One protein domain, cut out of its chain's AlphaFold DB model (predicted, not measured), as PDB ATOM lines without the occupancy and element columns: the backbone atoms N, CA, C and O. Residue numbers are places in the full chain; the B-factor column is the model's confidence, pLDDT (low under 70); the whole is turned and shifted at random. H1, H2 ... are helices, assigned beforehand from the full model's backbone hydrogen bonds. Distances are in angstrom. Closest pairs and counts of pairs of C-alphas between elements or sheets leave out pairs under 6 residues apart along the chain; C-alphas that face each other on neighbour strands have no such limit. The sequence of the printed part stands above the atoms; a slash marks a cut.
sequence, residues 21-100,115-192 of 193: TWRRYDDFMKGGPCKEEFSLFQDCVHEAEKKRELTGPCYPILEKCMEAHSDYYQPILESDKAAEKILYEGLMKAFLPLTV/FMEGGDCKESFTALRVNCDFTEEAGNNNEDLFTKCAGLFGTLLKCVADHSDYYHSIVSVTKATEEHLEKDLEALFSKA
ATOM      1  N   THR A  21     209.885 248.083 144.846       83.88
ATOM      2  CA  THR A  21     210.007 248.488 146.248       83.88
ATOM      3  C   THR A  21     210.112 247.275 147.163       83.88
ATOM      4  O   THR A  21     211.084 247.159 147.905       83.88
ATOM      5  N   TRP A  22     209.198 246.307 147.035       82.38
ATOM      6  CA  TRP A  22     209.208 245.098 147.865       82.38
ATOM      7  C   TRP A  22     210.438 244.212 147.647       82.38
ATOM      8  O   TRP A  22     210.901 243.568 148.583       82.38
ATOM      9  N   ARG A  23     211.025 244.215 146.441       86.44
ATOM     10  CA  ARG A  23     212.319 243.545 146.208       86.44
ATOM     11  C   ARG A  23     213.466 244.214 146.961       86.44
ATOM     12  O   ARG A  23     214.274 243.520 147.558       86.44
ATOM     13  N   ARG A  24     213.522 245.547 146.972       89.81
ATOM     14  CA  ARG A  24     214.556 246.269 147.732       89.81
ATOM     15  C   ARG A  24     214.376 246.104 149.238       89.81
ATOM     16  O   ARG A  24     215.369 245.991 149.946       89.81
ATOM     17  N   TYR A  25     213.130 246.045 149.704       89.25
ATOM     18  CA  TYR A  25     212.816 245.681 151.082       89.25
ATOM     19  C   TYR A  25     213.357 244.286 151.423       89.25
ATOM     20  O   TYR A  25     214.084 244.138 152.397       89.25
ATOM     21  N   ASP A  26     213.079 243.278 150.591       90.31
ATOM     22  CA  ASP A  26     213.591 241.913 150.771       90.31
ATOM     23  C   ASP A  26     215.128 241.864 150.839       90.31
ATOM     24  O   ASP A  26     215.684 241.263 151.761       90.31
ATOM     25  N   ASP A  27     215.810 242.551 149.917       91.44
ATOM     26  CA  ASP A  27     217.273 242.648 149.898       91.44
ATOM     27  C   ASP A  27     217.818 243.308 151.177       91.44
ATOM     28  O   ASP A  27     218.787 242.821 151.765       91.44
ATOM     29  N   PHE A  28     217.182 244.392 151.638       92.56
ATOM     30  CA  PHE A  28     217.542 245.077 152.880       92.56
ATOM     31  C   PHE A  28     217.388 244.153 154.092       92.56
ATOM     32  O   PHE A  28     218.319 243.988 154.879       92.56
ATOM     33  N   MET A  29     216.240 243.486 154.217       93.88
ATOM     34  CA  MET A  29     215.963 242.585 155.334       93.88
ATOM     35  C   MET A  29     216.945 241.409 155.381       93.88
ATOM     36  O   MET A  29     217.443 241.069 156.455       93.88
ATOM     37  N   LYS A  30     217.288 240.832 154.222       94.12
ATOM     38  CA  LYS A  30     218.271 239.740 154.101       94.12
ATOM     39  C   LYS A  30     219.716 240.185 154.335       94.12
ATOM     40  O   LYS A  30     220.554 239.348 154.672       94.12
ATOM     41  N   GLY A  31     220.015 241.471 154.152       93.88
ATOM     42  CA  GLY A  31     221.319 242.069 154.439       93.88
ATOM     43  C   GLY A  31     221.535 242.442 155.909       93.88
ATOM     44  O   GLY A  31     222.673 242.707 156.299       93.88
ATOM     45  N   GLY A  32     220.468 242.471 156.710       94.81
ATOM     46  CA  GLY A  32     220.501 242.898 158.105       94.81
ATOM     47  C   GLY A  32     220.715 241.775 159.127       94.81
ATOM     48  O   GLY A  32     220.807 240.593 158.775       94.81
ATOM     49  N   PRO A  33     220.796 242.134 160.421       96.50
ATOM     50  CA  PRO A  33     221.021 241.177 161.504       96.50
ATOM     51  C   PRO A  33     219.842 240.214 161.728       96.50
ATOM     52  O   PRO A  33     220.078 239.111 162.202       96.50
ATOM     53  N   CYS A  34     218.621 240.569 161.305       97.19
ATOM     54  CA  CYS A  34     217.404 239.756 161.472       97.19
ATOM     55  C   CYS A  34     217.064 238.874 160.263       97.19
ATOM     56  O   CYS A  34     215.899 238.570 160.006       97.19
ATOM     57  N   LYS A  35     218.060 238.494 159.453       96.69
ATOM     58  CA  LYS A  35     217.839 237.710 158.221       96.69
ATOM     59  C   LYS A  35     217.173 236.348 158.483       96.69
ATOM     60  O   LYS A  35     216.459 235.835 157.618       96.69
ATOM     61  N   GLU A  36     217.452 235.733 159.633       96.06
ATOM     62  CA  GLU A  36     216.971 234.392 159.977       96.06
ATOM     63  C   GLU A  36     215.497 234.467 160.382       96.06
ATOM     64  O   GLU A  36     214.664 233.767 159.808       96.06
ATOM     65  N   GLU A  37     215.152 235.416 161.253       94.62
ATOM     66  CA  GLU A  37     213.783 235.764 161.638       94.62
ATOM     67  C   GLU A  37     212.957 236.206 160.431       94.62
ATOM     68  O   GLU A  37     211.807 235.801 160.274       94.62
ATOM     69  N   PHE A  38     213.559 236.975 159.521       94.12
ATOM     70  CA  PHE A  38     212.904 237.379 158.281       94.12
ATOM     71  C   PHE A  38     212.593 236.185 157.374       94.12
ATOM     72  O   PHE A  38     211.519 236.133 156.778       94.12
ATOM     73  N   SER A  39     213.479 235.189 157.303       91.81
ATOM     74  CA  SER A  39     213.217 233.965 156.534       91.81
ATOM     75  C   SER A  39     212.057 233.162 157.140       91.81
ATOM     76  O   SER A  39     211.178 232.708 156.412       91.81
ATOM     77  N   LEU A  40     211.992 233.063 158.474       91.06
ATOM     78  CA  LEU A  40     210.873 232.423 159.180       91.06
ATOM     79  C   LEU A  40     209.549 233.169 158.967       91.06
ATOM     80  O   LEU A  40     208.507 232.545 158.761       91.06
ATOM     81  N   PHE A  41     209.589 234.503 158.981       88.19
ATOM     82  CA  PHE A  41     208.448 235.340 158.625       88.19
ATOM     83  C   PHE A  41     207.962 235.034 157.200       88.19
ATOM     84  O   PHE A  41     206.770 234.808 157.000       88.19
ATOM     85  N   GLN A  42     208.870 234.960 156.222       88.75
ATOM     86  CA  GLN A  42     208.526 234.642 154.833       88.75
ATOM     87  C   GLN A  42     207.895 233.253 154.684       88.75
ATOM     88  O   GLN A  42     206.888 233.114 153.987       88.75
ATOM     89  N   ASP A  43     208.438 232.244 155.365       89.38
ATOM     90  CA  ASP A  43     207.872 230.894 155.369       89.38
ATOM     91  C   ASP A  43     206.463 230.875 155.984       89.38
ATOM     92  O   ASP A  43     205.548 230.262 155.427       89.38
ATOM     93  N   CYS A  44     206.253 231.597 157.089       87.69
ATOM     94  CA  CYS A  44     204.935 231.750 157.705       87.69
ATOM     95  C   CYS A  44     203.929 232.406 156.747       87.69
ATOM     96  O   CYS A  44     202.827 231.886 156.560       87.69
ATOM     97  N   VAL A  45     204.321 233.509 156.100       84.38
ATOM     98  CA  VAL A  45     203.486 234.224 155.121       84.38
ATOM     99  C   VAL A  45     203.098 233.300 153.970       84.38
ATOM    100  O   VAL A  45     201.922 233.214 153.619       84.38
ATOM    101  N   HIS A  46     204.059 232.553 153.424       84.00
ATOM    102  CA  HIS A  46     203.825 231.620 152.322       84.00
ATOM    103  C   HIS A  46     202.837 230.507 152.687       84.00
ATOM    104  O   HIS A  46     201.956 230.153 151.899       84.00
ATOM    105  N   GLU A  47     202.951 229.947 153.891       83.94
ATOM    106  CA  GLU A  47     202.014 228.932 154.374       83.94
ATOM    107  C   GLU A  47     200.614 229.504 154.633       83.94
ATOM    108  O   GLU A  47     199.620 228.859 154.281       83.94
ATOM    109  N   ALA A  48     200.520 230.720 155.182       79.12
ATOM    110  CA  ALA A  48     199.249 231.413 155.370       79.12
ATOM    111  C   ALA A  48     198.557 231.678 154.021       79.12
ATOM    112  O   ALA A  48     197.385 231.343 153.847       79.12
ATOM    113  N   GLU A  49     199.289 232.165 153.015       79.81
ATOM    114  CA  GLU A  49     198.756 232.408 151.671       79.81
ATOM    115  C   GLU A  49     198.212 231.129 151.016       79.81
ATOM    116  O   GLU A  49     197.106 231.133 150.465       79.81
ATOM    117  N   LYS A  50     198.933 230.001 151.117       81.75
ATOM    118  CA  LYS A  50     198.456 228.700 150.602       81.75
ATOM    119  C   LYS A  50     197.127 228.284 151.221       81.75
ATOM    120  O   LYS A  50     196.274 227.723 150.530       81.75
ATOM    121  N   LYS A  51     196.957 228.554 152.514       80.12
ATOM    122  CA  LYS A  51     195.736 228.253 153.270       80.12
ATOM    123  C   LYS A  51     194.666 229.338 153.132       80.12
ATOM    124  O   LYS A  51     193.542 229.128 153.580       80.12
ATOM    125  N   ARG A  52     194.975 230.454 152.452       74.62
ATOM    126  CA  ARG A  52     194.143 231.669 152.378       74.62
ATOM    127  C   ARG A  52     193.821 232.227 153.769       74.62
ATOM    128  O   ARG A  52     192.711 232.695 154.023       74.62
ATOM    129  N   GLU A  53     194.795 232.118 154.659       74.00
ATOM    130  CA  GLU A  53     194.809 232.675 156.002       74.00
ATOM    131  C   GLU A  53     195.469 234.059 155.977       74.00
ATOM    132  O   GLU A  53     196.084 234.463 154.988       74.00
ATOM    133  N   LEU A  54     195.322 234.807 157.068       64.69
ATOM    134  CA  LEU A  54     195.990 236.093 157.200       64.69
ATOM    135  C   LEU A  54     197.478 235.940 157.499       64.69
ATOM    136  O   LEU A  54     197.892 235.047 158.229       64.69
ATOM    137  N   THR A  55     198.248 236.904 157.005       73.69
ATOM    138  CA  THR A  55     199.704 237.000 157.164       73.69
ATOM    139  C   THR A  55     200.130 237.846 158.364       73.69
ATOM    140  O   THR A  55     201.237 237.675 158.862       73.69
ATOM    141  N   GLY A  56     199.253 238.716 158.882       71.19
ATOM    142  CA  GLY A  56     199.508 239.537 160.079       71.19
ATOM    143  C   GLY A  56     200.065 238.773 161.298       71.19
ATOM    144  O   GLY A  56     200.996 239.267 161.926       71.19
ATOM    145  N   PRO A  57     199.601 237.545 161.601       72.25
ATOM    146  CA  PRO A  57     200.142 236.726 162.693       72.25
ATOM    147  C   PRO A  57     201.611 236.315 162.534       72.25
ATOM    148  O   PRO A  57     202.220 235.863 163.497       72.25
ATOM    149  N   CYS A  58     202.183 236.446 161.336       80.81
ATOM    150  CA  CYS A  58     203.583 236.130 161.081       80.81
ATOM    151  C   CYS A  58     204.528 237.243 161.550       80.81
ATOM    152  O   CYS A  58     205.682 236.960 161.862       80.81
ATOM    153  N   TYR A  59     204.066 238.497 161.603       81.69
ATOM    154  CA  TYR A  59     204.912 239.669 161.862       81.69
ATOM    155  C   TYR A  59     205.656 239.655 163.215       81.69
ATOM    156  O   TYR A  59     206.847 239.977 163.219       81.69
ATOM    157  N   PRO A  60     205.061 239.193 164.335       80.38
ATOM    158  CA  PRO A  60     205.751 239.151 165.628       80.38
ATOM    159  C   PRO A  60     207.038 238.308 165.649       80.38
ATOM    160  O   PRO A  60     207.895 238.530 166.504       80.38
ATOM    161  N   ILE A  61     207.201 237.359 164.712       83.88
ATOM    162  CA  ILE A  61     208.438 236.566 164.543       83.88
ATOM    163  C   ILE A  61     209.634 237.481 164.236       83.88
ATOM    164  O   ILE A  61     210.760 237.184 164.626       83.88
ATOM    165  N   LEU A  62     209.383 238.589 163.541       87.25
ATOM    166  CA  LEU A  62     210.391 239.510 163.036       87.25
ATOM    167  C   LEU A  62     210.537 240.767 163.905       87.25
ATOM    168  O   LEU A  62     211.654 241.243 164.119       87.25
ATOM    169  N   GLU A  63     209.419 241.284 164.411       86.25
ATOM    170  CA  GLU A  63     209.322 242.572 165.111       86.25
ATOM    171  C   GLU A  63     210.348 242.718 166.244       86.25
ATOM    172  O   GLU A  63     211.160 243.643 166.230       86.25
ATOM    173  N   LYS A  64     210.403 241.748 167.167       87.44
ATOM    174  CA  LYS A  64     211.321 241.794 168.321       87.44
ATOM    175  C   LYS A  64     212.788 241.897 167.912       87.44
ATOM    176  O   LYS A  64     213.577 242.566 168.579       87.44
ATOM    177  N   CYS A  65     213.165 241.225 166.825       94.62
ATOM    178  CA  CYS A  65     214.525 241.306 166.314       94.62
ATOM    179  C   CYS A  65     214.801 242.691 165.722       94.62
ATOM    180  O   CYS A  65     215.837 243.291 166.016       94.62
ATOM    181  N   MET A  66     213.868 243.234 164.933       94.19
ATOM    182  CA  MET A  66     214.021 244.568 164.349       94.19
ATOM    183  C   MET A  66     214.152 245.650 165.425       94.19
ATOM    184  O   MET A  66     214.984 246.540 165.282       94.19
ATOM    185  N   GLU A  67     213.396 245.552 166.519       91.06
ATOM    186  CA  GLU A  67     213.503 246.472 167.656       91.06
ATOM    187  C   GLU A  67     214.860 246.375 168.369       91.06
ATOM    188  O   GLU A  67     215.496 247.399 168.649       91.06
ATOM    189  N   ALA A  68     215.339 245.151 168.621       95.06
ATOM    190  CA  ALA A  68     216.643 244.904 169.237       95.06
ATOM    191  C   ALA A  68     217.811 245.413 168.372       95.06
ATOM    192  O   ALA A  68     218.843 245.826 168.905       95.06
ATOM    193  N   HIS A  69     217.625 245.424 167.053       96.00
ATOM    194  CA  HIS A  69     218.562 245.938 166.054       96.00
ATOM    195  C   HIS A  69     218.050 247.222 165.394       96.00
ATOM    196  O   HIS A  69     218.196 247.439 164.185       96.00
ATOM    197  N   SER A  70     217.414 248.079 166.195       94.06
ATOM    198  CA  SER A  70     216.812 249.320 165.712       94.06
ATOM    199  C   SER A  70     217.828 250.261 165.071       94.06
ATOM    200  O   SER A  70     217.456 250.991 164.171       94.06
ATOM    201  N   ASP A  71     219.111 250.206 165.420       95.81
ATOM    202  CA  ASP A  71     220.162 250.970 164.738       95.81
ATOM    203  C   ASP A  71     220.240 250.675 163.229       95.81
ATOM    204  O   ASP A  71     220.496 251.578 162.431       95.81
ATOM    205  N   TYR A  72     219.973 249.428 162.832       95.00
ATOM    206  CA  TYR A  72     219.874 249.024 161.433       95.00
ATOM    207  C   TYR A  72     218.466 249.261 160.864       95.00
ATOM    208  O   TYR A  72     218.325 249.803 159.770       95.00
ATOM    209  N   TYR A  73     217.416 248.874 161.598       95.56
ATOM    210  CA  TYR A  73     216.032 248.860 161.095       95.56
ATOM    211  C   TYR A  73     215.235 250.146 161.337       95.56
ATOM    212  O   TYR A  73     214.093 250.233 160.887       95.56
ATOM    213  N   GLN A  74     215.813 251.159 161.989       94.50
ATOM    214  CA  GLN A  74     215.148 252.422 162.327       94.50
ATOM    215  C   GLN A  74     214.352 253.025 161.160       94.50
ATOM    216  O   GLN A  74     213.203 253.389 161.396       94.50
ATOM    217  N   PRO A  75     214.862 253.090 159.912       92.00
ATOM    218  CA  PRO A  75     214.100 253.700 158.825       92.00
ATOM    219  C   PRO A  75     212.794 252.956 158.502       92.00
ATOM    220  O   PRO A  75     211.796 253.587 158.168       92.00
ATOM    221  N   ILE A  76     212.783 251.624 158.628       91.00
ATOM    222  CA  ILE A  76     211.575 250.809 158.427       91.00
ATOM    223  C   ILE A  76     210.647 250.960 159.633       91.00
ATOM    224  O   ILE A  76     209.476 251.268 159.455       91.00
ATOM    225  N   LEU A  77     211.183 250.853 160.853       89.69
ATOM    226  CA  LEU A  77     210.402 251.002 162.086       89.69
ATOM    227  C   LEU A  77     209.720 252.378 162.189       89.69
ATOM    228  O   LEU A  77     208.616 252.491 162.714       89.69
ATOM    229  N   GLU A  78     210.364 253.440 161.704       91.19
ATOM    230  CA  GLU A  78     209.768 254.776 161.620       91.19
ATOM    231  C   GLU A  78     208.642 254.839 160.584       91.19
ATOM    232  O   GLU A  78     207.599 255.435 160.859       91.19
ATOM    233  N   SER A  79     208.832 254.201 159.426       88.31
ATOM    234  CA  SER A  79     207.809 254.093 158.383       88.31
ATOM    235  C   SER A  79     206.579 253.327 158.878       88.31
ATOM    236  O   SER A  79     205.451 253.770 158.664       88.31
ATOM    237  N   ASP A  80     206.782 252.219 159.593       85.38
ATOM    238  CA  ASP A  80     205.700 251.415 160.166       85.38
ATOM    239  C   ASP A  80     204.928 252.203 161.231       85.38
ATOM    240  O   ASP A  80     203.699 252.269 161.184       85.38
ATOM    241  N   LYS A  81     205.629 252.907 162.132       84.56
ATOM    242  CA  LYS A  81     204.999 253.786 163.137       84.56
ATOM    243  C   LYS A  81     204.214 254.936 162.505       84.56
ATOM    244  O   LYS A  81     203.155 255.321 163.008       84.56
ATOM    245  N   ALA A  82     204.714 255.512 161.413       87.44
ATOM    246  CA  ALA A  82     203.996 256.550 160.679       87.44
ATOM    247  C   ALA A  82     202.713 255.995 160.038       87.44
ATOM    248  O   ALA A  82     201.649 256.614 160.154       87.44
ATOM    249  N   ALA A  83     202.791 254.809 159.432       84.75
ATOM    250  CA  ALA A  83     201.642 254.115 158.864       84.75
ATOM    251  C   ALA A  83     200.598 253.753 159.936       84.75
ATOM    252  O   ALA A  83     199.409 254.018 159.745       84.75
ATOM    253  N   GLU A  84     201.027 253.236 161.089       78.12
ATOM    254  CA  GLU A  84     200.159 252.950 162.236       78.12
ATOM    255  C   GLU A  84     199.415 254.209 162.699       78.12
ATOM    256  O   GLU A  84     198.190 254.204 162.848       78.12
ATOM    257  N   LYS A  85     200.134 255.328 162.842       81.75
ATOM    258  CA  LYS A  85     199.533 256.610 163.212       81.75
ATOM    259  C   LYS A  85     198.484 257.070 162.196       81.75
ATOM    260  O   LYS A  85     197.408 257.512 162.593       81.75
ATOM    261  N   ILE A  86     198.766 256.955 160.898       83.56
ATOM    262  CA  ILE A  86     197.823 257.334 159.833       83.56
ATOM    263  C   ILE A  86     196.588 256.439 159.844       83.56
ATOM    264  O   ILE A  86     195.475 256.944 159.694       83.56
ATOM    265  N   LEU A  87     196.766 255.132 160.051       79.81
ATOM    266  CA  LEU A  87     195.655 254.197 160.200       79.81
ATOM    267  C   LEU A  87     194.774 254.602 161.381       79.81
ATOM    268  O   LEU A  87     193.562 254.734 161.225       79.81
ATOM    269  N   TYR A  88     195.381 254.858 162.538       74.75
ATOM    270  CA  TYR A  88     194.665 255.255 163.742       74.75
ATOM    271  C   TYR A  88     193.898 256.572 163.550       74.75
ATOM    272  O   TYR A  88     192.685 256.623 163.751       74.75
ATOM    273  N   GLU A  89     194.569 257.632 163.094       79.38
ATOM    274  CA  GLU A  89     193.942 258.934 162.843       79.38
ATOM    275  C   GLU A  89     192.855 258.849 161.764       79.38
ATOM    276  O   GLU A  89     191.800 259.478 161.883       79.38
ATOM    277  N   GLY A  90     193.090 258.054 160.720       80.12
ATOM    278  CA  GLY A  90     192.143 257.821 159.640       80.12
ATOM    279  C   GLY A  90     190.884 257.108 160.117       80.12
ATOM    280  O   GLY A  90     189.782 257.549 159.788       80.12
ATOM    281  N   LEU A  91     191.024 256.064 160.940       76.56
ATOM    282  CA  LEU A  91     189.893 255.367 161.549       76.56
ATOM    283  C   LEU A  91     189.137 256.312 162.486       76.56
ATOM    284  O   LEU A  91     187.927 256.469 162.345       76.56
ATOM    285  N   MET A  92     189.835 257.040 163.359       69.38
ATOM    286  CA  MET A  92     189.201 258.024 164.242       69.38
ATOM    287  C   MET A  92     188.418 259.079 163.451       69.38
ATOM    288  O   MET A  92     187.265 259.358 163.767       69.38
ATOM    289  N   LYS A  93     188.980 259.616 162.364       70.19
ATOM    290  CA  LYS A  93     188.294 260.577 161.487       70.19
ATOM    291  C   LYS A  93     187.117 259.964 160.724       70.19
ATOM    292  O   LYS A  93     186.119 260.644 160.507       70.19
ATOM    293  N   ALA A  94     187.223 258.709 160.293       66.62
ATOM    294  CA  ALA A  94     186.149 258.015 159.588       66.62
ATOM    295  C   ALA A  94     184.920 257.773 160.482       66.62
ATOM    296  O   ALA A  94     183.806 257.669 159.969       66.62
ATOM    297  N   PHE A  95     185.115 257.732 161.806       61.41
ATOM    298  CA  PHE A  95     184.063 257.457 162.786       61.41
ATOM    299  C   PHE A  95     183.678 258.656 163.674       61.41
ATOM    300  O   PHE A  95     182.690 258.567 164.406       61.41
ATOM    301  N   LEU A  96     184.384 259.794 163.582       49.31
ATOM    302  CA  LEU A  96     184.126 261.011 164.365       49.31
ATOM    303  C   LEU A  96     183.940 262.267 163.487       49.31
ATOM    304  O   LEU A  96     184.776 262.557 162.631       49.31
ATOM    305  N   PRO A  97     182.935 263.120 163.765       43.84
ATOM    306  CA  PRO A  97     183.014 264.541 163.445       43.84
ATOM    307  C   PRO A  97     183.922 265.216 164.496       43.84
ATOM    308  O   PRO A  97     183.630 265.154 165.686       43.84
ATOM    309  N   LEU A  98     185.055 265.785 164.063       38.88
ATOM    310  CA  LEU A  98     186.142 266.346 164.893       38.88
ATOM    311  C   LEU A  98     185.687 267.172 166.118       38.88
ATOM    312  O   LEU A  98     184.857 268.054 165.928       38.88
ATOM    313  N   THR A  99     186.341 266.974 167.286       38.12
ATOM    314  CA  THR A  99     187.023 268.014 168.124       38.12
ATOM    315  C   THR A  99     187.387 267.561 169.569       38.12
ATOM    316  O   THR A  99     187.068 268.286 170.509       38.12
ATOM    317  N   VAL A 100     188.060 266.421 169.813       37.66
ATOM    318  CA  VAL A 100     188.510 266.065 171.190       37.66
ATOM    319  C   VAL A 100     189.965 265.548 171.220       37.66
ATOM    320  O   VAL A 100     190.321 264.722 170.379       37.66
ATOM    321  N   PHE A 115     179.343 251.331 165.584       85.94
ATOM    322  CA  PHE A 115     179.401 251.141 164.136       85.94
ATOM    323  C   PHE A 115     179.643 249.673 163.767       85.94
ATOM    324  O   PHE A 115     178.927 249.122 162.927       85.94
ATOM    325  N   MET A 116     180.614 249.030 164.422       87.00
ATOM    326  CA  MET A 116     180.934 247.620 164.209       87.00
ATOM    327  C   MET A 116     179.791 246.702 164.660       87.00
ATOM    328  O   MET A 116     179.491 245.726 163.979       87.00
ATOM    329  N   GLU A 117     179.110 247.035 165.760       86.44
ATOM    330  CA  GLU A 117     177.939 246.310 166.265       86.44
ATOM    331  C   GLU A 117     176.659 246.542 165.446       86.44
ATOM    332  O   GLU A 117     175.698 245.785 165.600       86.44
ATOM    333  N   GLY A 118     176.634 247.572 164.596       87.31
ATOM    334  CA  GLY A 118     175.527 247.882 163.690       87.31
ATOM    335  C   GLY A 118     175.613 247.206 162.319       87.31
ATOM    336  O   GLY A 118     174.623 247.222 161.591       87.31
ATOM    337  N   GLY A 119     176.764 246.626 161.966       89.69
ATOM    338  CA  GLY A 119     176.994 246.001 160.661       89.69
ATOM    339  C   GLY A 119     176.997 244.472 160.681       89.69
ATOM    340  O   GLY A 119     176.927 243.834 161.735       89.69
ATOM    341  N   ASP A 120     177.139 243.884 159.492       94.06
ATOM    342  CA  ASP A 120     177.102 242.428 159.278       94.06
ATOM    343  C   ASP A 120     178.241 241.677 159.991       94.06
ATOM    344  O   ASP A 120     178.104 240.504 160.333       94.06
ATOM    345  N   CYS A 121     179.351 242.358 160.295       94.19
ATOM    346  CA  CYS A 121     180.512 241.770 160.969       94.19
ATOM    347  C   CYS A 121     180.464 241.861 162.497       94.19
ATOM    348  O   CYS A 121     181.472 241.592 163.160       94.19
ATOM    349  N   LYS A 122     179.307 242.207 163.081       93.62
ATOM    350  CA  LYS A 122     179.101 242.306 164.533       93.62
ATOM    351  C   LYS A 122     179.590 241.075 165.291       93.62
ATOM    352  O   LYS A 122     180.242 241.215 166.326       93.62
ATOM    353  N   GLU A 123     179.247 239.875 164.827       92.75
ATOM    354  CA  GLU A 123     179.573 238.635 165.542       92.75
ATOM    355  C   GLU A 123     181.084 238.400 165.578       92.75
ATOM    356  O   GLU A 123     181.644 238.161 166.649       92.75
ATOM    357  N   SER A 124     181.763 238.562 164.439       87.69
ATOM    358  CA  SER A 124     183.223 238.460 164.348       87.69
ATOM    359  C   SER A 124     183.923 239.533 165.185       87.69
ATOM    360  O   SER A 124     184.899 239.238 165.872       87.69
ATOM    361  N   PHE A 125     183.396 240.761 165.192       85.31
ATOM    362  CA  PHE A 125     183.921 241.851 166.015       85.31
ATOM    363  C   PHE A 125     183.749 241.574 167.512       85.31
ATOM    364  O   PHE A 125     184.680 241.745 168.298       85.31
ATOM    365  N   THR A 126     182.576 241.085 167.915       84.06
ATOM    366  CA  THR A 126     182.295 240.716 169.308       84.06
ATOM    367  C   THR A 126     183.191 239.568 169.760       84.06
ATOM    368  O   THR A 126     183.742 239.620 170.857       84.06
ATOM    369  N   ALA A 127     183.377 238.553 168.911       84.44
ATOM    370  CA  ALA A 127     184.257 237.428 169.196       84.44
ATOM    371  C   ALA A 127     185.710 237.878 169.387       84.44
ATOM    372  O   ALA A 127     186.357 237.426 170.328       84.44
ATOM    373  N   LEU A 128     186.202 238.797 168.551       80.44
ATOM    374  CA  LEU A 128     187.511 239.414 168.740       80.44
ATOM    375  C   LEU A 128     187.578 240.137 170.092       80.44
ATOM    376  O   LEU A 128     188.426 239.815 170.910       80.44
ATOM    377  N   ARG A 129     186.643 241.050 170.370       77.56
ATOM    378  CA  ARG A 129     186.647 241.870 171.593       77.56
ATOM    379  C   ARG A 129     186.554 241.055 172.889       77.56
ATOM    380  O   ARG A 129     187.118 241.452 173.898       77.56
ATOM    381  N   VAL A 130     185.792 239.960 172.898       78.50
ATOM    382  CA  VAL A 130     185.588 239.136 174.104       78.50
ATOM    383  C   VAL A 130     186.776 238.218 174.372       78.50
ATOM    384  O   VAL A 130     187.111 237.981 175.528       78.50
ATOM    385  N   ASN A 131     187.391 237.683 173.319       74.12
ATOM    386  CA  ASN A 131     188.440 236.675 173.456       74.12
ATOM    387  C   ASN A 131     189.858 237.262 173.385       74.12
ATOM    388  O   ASN A 131     190.819 236.520 173.586       74.12
ATOM    389  N   CYS A 132     189.990 238.561 173.104       71.19
ATOM    390  CA  CYS A 132     191.267 239.246 172.958       71.19
ATOM    391  C   CYS A 132     191.350 240.498 173.819       71.19
ATOM    392  O   CYS A 132     190.515 241.395 173.712       71.19
ATOM    393  N   ASP A 133     192.400 240.556 174.632       67.19
ATOM    394  CA  ASP A 133     192.750 241.697 175.471       67.19
ATOM    395  C   ASP A 133     193.967 242.409 174.868       67.19
ATOM    396  O   ASP A 133     195.086 241.917 174.955       67.19
ATOM    397  N   PHE A 134     193.739 243.551 174.221       60.41
ATOM    398  CA  PHE A 134     194.778 244.318 173.523       60.41
ATOM    399  C   PHE A 134     195.426 245.405 174.398       60.41
ATOM    400  O   PHE A 134     195.921 246.401 173.878       60.41
ATOM    401  N   THR A 135     195.401 245.265 175.725       57.88
ATOM    402  CA  THR A 135     196.099 246.198 176.626       57.88
ATOM    403  C   THR A 135     197.623 246.055 176.526       57.88
ATOM    404  O   THR A 135     198.142 244.954 176.326       57.88
ATOM    405  N   GLU A 136     198.367 247.157 176.713       50.72
ATOM    406  CA  GLU A 136     199.848 247.145 176.741       50.72
ATOM    407  C   GLU A 136     200.401 246.136 177.768       50.72
ATOM    408  O   GLU A 136     201.429 245.494 177.546       50.72
ATOM    409  N   GLU A 137     199.695 245.946 178.887       48.31
ATOM    410  CA  GLU A 137     200.056 244.977 179.926       48.31
ATOM    411  C   GLU A 137     199.884 243.520 179.465       48.31
ATOM    412  O   GLU A 137     200.696 242.662 179.821       48.31
ATOM    413  N   ALA A 138     198.864 243.219 178.654       50.12
ATOM    414  CA  ALA A 138     198.639 241.882 178.106       50.12
ATOM    415  C   ALA A 138     199.602 241.560 176.950       50.12
ATOM    416  O   ALA A 138     200.102 240.435 176.872       50.12
ATOM    417  N   GLY A 139     199.917 242.547 176.101       49.97
ATOM    418  CA  GLY A 139     200.855 242.400 174.981       49.97
ATOM    419  C   GLY A 139     202.281 242.054 175.423       49.97
ATOM    420  O   GLY A 139     202.918 241.182 174.836       49.97
ATOM    421  N   ASN A 140     202.753 242.653 176.521       47.19
ATOM    422  CA  ASN A 140     204.101 242.410 177.047       47.19
ATOM    423  C   ASN A 140     204.257 241.066 177.784       47.19
ATOM    424  O   ASN A 140     205.371 240.562 177.916       47.19
ATOM    425  N   ASN A 141     203.158 240.472 178.260       52.41
ATOM    426  CA  ASN A 141     203.183 239.268 179.099       52.41
ATOM    427  C   ASN A 141     202.731 237.992 178.371       52.41
ATOM    428  O   ASN A 141     202.774 236.909 178.958       52.41
ATOM    429  N   ASN A 142     202.275 238.095 177.119       49.16
ATOM    430  CA  ASN A 142     201.633 236.984 176.431       49.16
ATOM    431  C   ASN A 142     201.962 236.960 174.928       49.16
ATOM    432  O   ASN A 142     201.196 237.459 174.108       49.16
ATOM    433  N   GLU A 143     203.065 236.299 174.545       51.69
ATOM    434  CA  GLU A 143     203.368 235.967 173.134       51.69
ATOM    435  C   GLU A 143     202.215 235.202 172.447       51.69
ATOM    436  O   GLU A 143     202.059 235.234 171.227       51.69
ATOM    437  N   ASP A 144     201.358 234.553 173.236       51.88
ATOM    438  CA  ASP A 144     200.187 233.815 172.773       51.88
ATOM    439  C   ASP A 144     198.979 234.732 172.496       51.88
ATOM    440  O   ASP A 144     197.990 234.269 171.935       51.88
ATOM    441  N   LEU A 145     199.018 236.022 172.868       53.94
ATOM    442  CA  LEU A 145     197.938 236.978 172.591       53.94
ATOM    443  C   LEU A 145     197.776 237.175 171.083       53.94
ATOM    444  O   LEU A 145     196.684 236.997 170.549       53.94
ATOM    445  N   PHE A 146     198.875 237.461 170.383       52.56
ATOM    446  CA  PHE A 146     198.868 237.614 168.932       52.56
ATOM    447  C   PHE A 146     198.468 236.315 168.236       52.56
ATOM    448  O   PHE A 146     197.628 236.348 167.343       52.56
ATOM    449  N   THR A 147     198.967 235.164 168.693       61.50
ATOM    450  CA  THR A 147     198.629 233.853 168.112       61.50
ATOM    451  C   THR A 147     197.165 233.459 168.347       61.50
ATOM    452  O   THR A 147     196.506 232.952 167.439       61.50
ATOM    453  N   LYS A 148     196.603 233.731 169.531       64.94
ATOM    454  CA  LYS A 148     195.182 233.478 169.837       64.94
ATOM    455  C   LYS A 148     194.252 234.417 169.078       64.94
ATOM    456  O   LYS A 148     193.192 234.000 168.612       64.94
ATOM    457  N   CYS A 149     194.650 235.677 168.942       73.88
ATOM    458  CA  CYS A 149     193.813 236.725 168.368       73.88
ATOM    459  C   CYS A 149     193.941 236.850 166.858       73.88
ATOM    460  O   CYS A 149     193.003 237.302 166.210       73.88
ATOM    461  N   ALA A 150     195.041 236.362 166.293       69.12
ATOM    462  CA  ALA A 150     195.295 236.210 164.869       69.12
ATOM    463  C   ALA A 150     194.089 235.692 164.079       69.12
ATOM    464  O   ALA A 150     193.638 236.328 163.127       69.12
ATOM    465  N   GLY A 151     193.547 234.538 164.485       72.19
ATOM    466  CA  GLY A 151     192.436 233.896 163.779       72.19
ATOM    467  C   GLY A 151     191.131 234.691 163.873       72.19
ATOM    468  O   GLY A 151     190.385 234.798 162.896       72.19
ATOM    469  N   LEU A 152     190.869 235.300 165.032       77.38
ATOM    470  CA  LEU A 152     189.683 236.130 165.258       77.38
ATOM    471  C   LEU A 152     189.769 237.445 164.484       77.38
ATOM    472  O   LEU A 152     188.808 237.840 163.825       77.38
ATOM    473  N   PHE A 153     190.938 238.082 164.501       75.88
ATOM    474  CA  PHE A 153     191.212 239.294 163.743       75.88
ATOM    475  C   PHE A 153     191.119 239.017 162.245       75.88
ATOM    476  O   PHE A 153     190.509 239.790 161.511       75.88
ATOM    477  N   GLY A 154     191.608 237.859 161.795       75.56
ATOM    478  CA  GLY A 154     191.466 237.450 160.405       75.56
ATOM    479  C   GLY A 154     190.053 237.168 159.952       75.56
ATOM    480  O   GLY A 154     189.673 237.563 158.850       75.56
ATOM    481  N   THR A 155     189.245 236.576 160.822       82.88
ATOM    482  CA  THR A 155     187.815 236.406 160.562       82.88
ATOM    483  C   THR A 155     187.123 237.764 160.428       82.88
ATOM    484  O   THR A 155     186.340 237.965 159.499       82.88
ATOM    485  N   LEU A 156     187.451 238.717 161.307       83.69
ATOM    486  CA  LEU A 156     186.908 240.069 161.253       83.69
ATOM    487  C   LEU A 156     187.318 240.812 159.976       83.69
ATOM    488  O   LEU A 156     186.453 241.339 159.284       83.69
ATOM    489  N   LEU A 157     188.613 240.838 159.650       83.19
ATOM    490  CA  LEU A 157     189.122 241.527 158.462       83.19
ATOM    491  C   LEU A 157     188.526 240.960 157.177       83.19
ATOM    492  O   LEU A 157     188.128 241.719 156.296       83.19
ATOM    493  N   LYS A 158     188.409 239.631 157.086       84.19
ATOM    494  CA  LYS A 158     187.757 238.987 155.949       84.19
ATOM    495  C   LYS A 158     186.300 239.423 155.820       84.19
ATOM    496  O   LYS A 158     185.883 239.795 154.731       84.19
ATOM    497  N   CYS A 159     185.552 239.433 156.923       90.50
ATOM    498  CA  CYS A 159     184.173 239.906 156.911       90.50
ATOM    499  C   CYS A 159     184.082 241.375 156.463       90.50
ATOM    500  O   CYS A 159     183.294 241.707 155.584       90.50
ATOM    501  N   VAL A 160     184.934 242.252 157.002       87.88
ATOM    502  CA  VAL A 160     184.985 243.676 156.626       87.88
ATOM    503  C   VAL A 160     185.274 243.859 155.132       87.88
ATOM    504  O   VAL A 160     184.686 244.731 154.495       87.88
ATOM    505  N   ALA A 161     186.144 243.026 154.557       83.12
ATOM    506  CA  ALA A 161     186.440 243.040 153.129       83.12
ATOM    507  C   ALA A 161     185.258 242.538 152.276       83.12
ATOM    508  O   ALA A 161     184.911 243.173 151.278       83.12
ATOM    509  N   ASP A 162     184.621 241.433 152.679       89.31
ATOM    510  CA  ASP A 162     183.468 240.849 151.977       89.31
ATOM    511  C   ASP A 162     182.233 241.779 152.025       89.31
ATOM    512  O   ASP A 162     181.449 241.809 151.077       89.31
ATOM    513  N   HIS A 163     182.115 242.603 153.075       91.44
ATOM    514  CA  HIS A 163     181.049 243.595 153.300       91.44
ATOM    515  C   HIS A 163     181.552 245.045 153.130       91.44
ATOM    516  O   HIS A 163     181.195 245.967 153.873       91.44
ATOM    517  N   SER A 164     182.443 245.257 152.157       88.88
ATOM    518  CA  SER A 164     183.119 246.545 151.934       88.88
ATOM    519  C   SER A 164     182.199 247.717 151.569       88.88
ATOM    520  O   SER A 164     182.647 248.859 151.606       88.88
ATOM    521  N   ASP A 165     180.934 247.475 151.231       91.38
ATOM    522  CA  ASP A 165     179.924 248.503 150.991       91.38
ATOM    523  C   ASP A 165     179.505 249.209 152.290       91.38
ATOM    524  O   ASP A 165     179.504 250.441 152.339       91.38
ATOM    525  N   TYR A 166     179.233 248.454 153.361       89.31
ATOM    526  CA  TYR A 166     178.989 249.016 154.694       89.31
ATOM    527  C   TYR A 166     180.293 249.508 155.340       89.31
ATOM    528  O   TYR A 166     180.340 250.592 155.922       89.31
ATOM    529  N   TYR A 167     181.382 248.744 155.198       88.12
ATOM    530  CA  TYR A 167     182.674 249.046 155.823       88.12
ATOM    531  C   TYR A 167     183.617 249.894 154.956       88.12
ATOM    532  O   TYR A 167     184.824 249.946 155.210       88.12
ATOM    533  N   HIS A 168     183.086 250.598 153.954       88.62
ATOM    534  CA  HIS A 168     183.877 251.342 152.973       88.62
ATOM    535  C   HIS A 168     184.865 252.329 153.610       88.62
ATOM    536  O   HIS A 168     185.985 252.491 153.121       88.62
ATOM    537  N   SER A 169     184.481 252.960 154.722       85.38
ATOM    538  CA  SER A 169     185.322 253.878 155.495       85.38
ATOM    539  C   SER A 169     186.578 253.192 156.039       85.38
ATOM    540  O   SER A 169     187.665 253.744 155.905       85.38
ATOM    541  N   ILE A 170     186.447 251.981 156.596       84.12
ATOM    542  CA  ILE A 170     187.588 251.195 157.098       84.12
ATOM    543  C   ILE A 170     188.484 250.810 155.932       84.12
ATOM    544  O   ILE A 170     189.670 251.121 155.939       84.12
ATOM    545  N   VAL A 171     187.897 250.198 154.899       85.44
ATOM    546  CA  VAL A 171     188.638 249.702 153.733       85.44
ATOM    547  C   VAL A 171     189.414 250.833 153.054       85.44
ATOM    548  O   VAL A 171     190.565 250.652 152.665       85.44
ATOM    549  N   SER A 172     188.813 252.020 152.947       87.12
ATOM    550  CA  SER A 172     189.455 253.189 152.342       87.12
ATOM    551  C   SER A 172     190.626 253.708 153.168       87.12
ATOM    552  O   SER A 172     191.664 254.032 152.597       87.12
ATOM    553  N   VAL A 173     190.477 253.781 154.496       84.62
ATOM    554  CA  VAL A 173     191.569 254.200 155.384       84.62
ATOM    555  C   VAL A 173     192.711 253.190 155.328       84.62
ATOM    556  O   VAL A 173     193.844 253.594 155.094       84.62
ATOM    557  N   THR A 174     192.423 251.892 155.462       82.00
ATOM    558  CA  THR A 174     193.443 250.835 155.401       82.00
ATOM    559  C   THR A 174     194.214 250.887 154.087       82.00
ATOM    560  O   THR A 174     195.441 250.922 154.101       82.00
ATOM    561  N   LYS A 175     193.513 251.008 152.955       86.06
ATOM    562  CA  LYS A 175     194.156 251.133 151.645       86.06
ATOM    563  C   LYS A 175     195.026 252.392 151.538       86.06
ATOM    564  O   LYS A 175     196.120 252.333 150.987       86.06
ATOM    565  N   ALA A 176     194.561 253.530 152.055       86.94
ATOM    566  CA  ALA A 176     195.344 254.764 152.047       86.94
ATOM    567  C   ALA A 176     196.619 254.643 152.900       86.94
ATOM    568  O   ALA A 176     197.665 255.161 152.507       86.94
ATOM    569  N   THR A 177     196.548 253.938 154.031       82.62
ATOM    570  CA  THR A 177     197.716 253.620 154.856       82.62
ATOM    571  C   THR A 177     198.696 252.713 154.114       82.62
ATOM    572  O   THR A 177     199.884 253.017 154.085       82.62
ATOM    573  N   GLU A 178     198.221 251.637 153.481       83.62
ATOM    574  CA  GLU A 178     199.067 250.726 152.692       83.62
ATOM    575  C   GLU A 178     199.789 251.469 151.558       83.62
ATOM    576  O   GLU A 178     200.998 251.326 151.381       83.62
ATOM    577  N   GLU A 179     199.070 252.325 150.824       86.69
ATOM    578  CA  GLU A 179     199.651 253.154 149.762       86.69
ATOM    579  C   GLU A 179     200.676 254.167 150.291       86.69
ATOM    580  O   GLU A 179     201.612 254.527 149.575       86.69
ATOM    581  N   HIS A 180     200.486 254.681 151.508       87.06
ATOM    582  CA  HIS A 180     201.458 255.565 152.143       87.06
ATOM    583  C   HIS A 180     202.721 254.803 152.547       87.06
ATOM    584  O   HIS A 180     203.813 255.240 152.192       87.06
ATOM    585  N   LEU A 181     202.569 253.642 153.190       85.25
ATOM    586  CA  LEU A 181     203.687 252.781 153.569       85.25
ATOM    587  C   LEU A 181     204.523 252.383 152.346       85.25
ATOM    588  O   LEU A 181     205.744 252.499 152.370       85.25
ATOM    589  N   GLU A 182     203.889 251.979 151.239       86.00
ATOM    590  CA  GLU A 182     204.624 251.614 150.021       86.00
ATOM    591  C   GLU A 182     205.412 252.802 149.437       86.00
ATOM    592  O   GLU A 182     206.547 252.622 148.991       86.00
ATOM    593  N   LYS A 183     204.861 254.023 149.478       89.12
ATOM    594  CA  LYS A 183     205.563 255.239 149.022       89.12
ATOM    595  C   LYS A 183     206.736 255.603 149.921       89.12
ATOM    596  O   LYS A 183     207.782 256.003 149.411       89.12
ATOM    597  N   ASP A 184     206.571 255.473 151.229       89.25
ATOM    598  CA  ASP A 184     207.637 255.756 152.182       89.25
ATOM    599  C   ASP A 184     208.776 254.742 152.016       89.25
ATOM    600  O   ASP A 184     209.928 255.143 151.845       89.25
ATOM    601  N   LEU A 185     208.464 253.447 151.891       89.19
ATOM    602  CA  LEU A 185     209.446 252.412 151.551       89.19
ATOM    603  C   LEU A 185     210.130 252.682 150.200       89.19
ATOM    604  O   LEU A 185     211.350 252.554 150.081       89.19
ATOM    605  N   GLU A 186     209.390 253.113 149.175       89.38
ATOM    606  CA  GLU A 186     209.976 253.494 147.884       89.38
ATOM    607  C   GLU A 186     210.943 254.679 148.030       89.38
ATOM    608  O   GLU A 186     212.036 254.675 147.454       89.38
ATOM    609  N   ALA A 187     210.592 255.680 148.839       90.06
ATOM    610  CA  ALA A 187     211.444 256.830 149.126       90.06
ATOM    611  C   ALA A 187     212.711 256.439 149.909       90.06
ATOM    612  O   ALA A 187     213.784 256.991 149.649       90.06
ATOM    613  N   LEU A 188     212.612 255.481 150.834       88.88
ATOM    614  CA  LEU A 188     213.752 254.952 151.585       88.88
ATOM    615  C   LEU A 188     214.720 254.219 150.654       88.88
ATOM    616  O   LEU A 188     215.911 254.530 150.606       88.88
ATOM    617  N   PHE A 189     214.202 253.305 149.835       86.00
ATOM    618  CA  PHE A 189     215.031 252.470 148.969       86.00
ATOM    619  C   PHE A 189     215.392 253.106 147.620       86.00
ATOM    620  O   PHE A 189     216.098 252.488 146.823       86.00
ATOM    621  N   SER A 190     214.918 254.313 147.311       81.31
ATOM    622  CA  SER A 190     215.376 255.103 146.155       81.31
ATOM    623  C   SER A 190     216.561 256.014 146.482       81.31
ATOM    624  O   SER A 190     217.311 256.364 145.577       81.31
ATOM    625  N   LYS A 191     216.768 256.364 147.758       61.84
ATOM    626  CA  LYS A 191     217.897 257.192 148.222       61.84
ATOM    627  C   LYS A 191     219.178 256.398 148.496       61.84
ATOM    628  O   LYS A 191     220.233 256.998 148.656       61.84
ATOM    629  N   ALA A 192     219.081 255.071 148.560       55.75
ATOM    630  CA  ALA A 192     220.187 254.171 148.884       55.75
ATOM    631  C   ALA A 192     221.017 253.706 147.662       55.75
ATOM    632  O   ALA A 192     221.849 252.814 147.822       55.75
TER     633      ALA A 192
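AT A GLANCE: This is residues 21 to 100 and 115 to 192 of the 193 residues of an uncharacterized protein of Capsella rubella (UniProt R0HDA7). Two long helices, H4 and H9, run side by side in opposite directions; H1, H2 and H3 fold round from one end and H8, H6 and H5 from the other, making a ring with an open middle. Residues 135 to 142, of which 136 to 141 belong to H7, stick out. The printed part has 158 residues with nine named helices, H1 to H9 in chain order, and no named strand: all helix. It is compact, radius of gyration of the C-alphas 16.9 A, spanning 47 by 33 by 33 A.

HOW THE PARTS SIT: H4, residues 70 to 95, touches H9, residues 168 to 190, at a shallow tilt of 24 degrees, opposite ways; the closest C-alphas, Gly 90 and Val 173, are 5.6 A apart. H4 touches H3, residues 60 to 68, with residues 72 to 77 alone; the closest C-alphas, Met 66 and Tyr 73, are 5.7 A apart. H3 and H2, residues 35 to 51, form a helical hairpin; their closest C-alphas, Glu 37 and Leu 62, are 5.2 A apart. H1, residues 21 to 31, touches residues 182 to 189 of H9 alone, closest at C-alphas Thr 21 and Glu 186, 5.3 A. H8, residues 143 to 162, touches H6, residues 122 to 131, closest at C-alphas Ser 124 and Leu 156, 5.1 A. H5, residues 115 to 118, touches H6 only at the corner, closest at C-alphas Met 116 and Lys 122, 5.6 A. H7, residues 136 to 141, only just touches H8, only at the corner, with 3 pairs of C-alphas within 8 A, the closest Gly 139 and Leu 145, 6.6 A. O i to N i+4 pairs are all within hydrogen-bond range in H1, H2, H6 and H9, against 3 of 5 in H3, 20 of 22 in H4, 1 of 2 in H7 and 13 of 16 in H8; H5 is too short for one.

IN THESE COORDINATES: H4 is 33.9 A long from C-alpha 70 at (216.812, 249.320, 165.712), H9 32.4 A to C-alpha 190 at (215.376, 255.103, 146.155), and H8 29.5 A.

THE WHOLE: Residues 101 to 114 are not printed, a gap of 18.9 A between C-alphas 100 and 115. Of the links printed whole, none is long. The mean pLDDT of the printed part is 80.5; residues under 70 include 94 to 100 and 133 to 148.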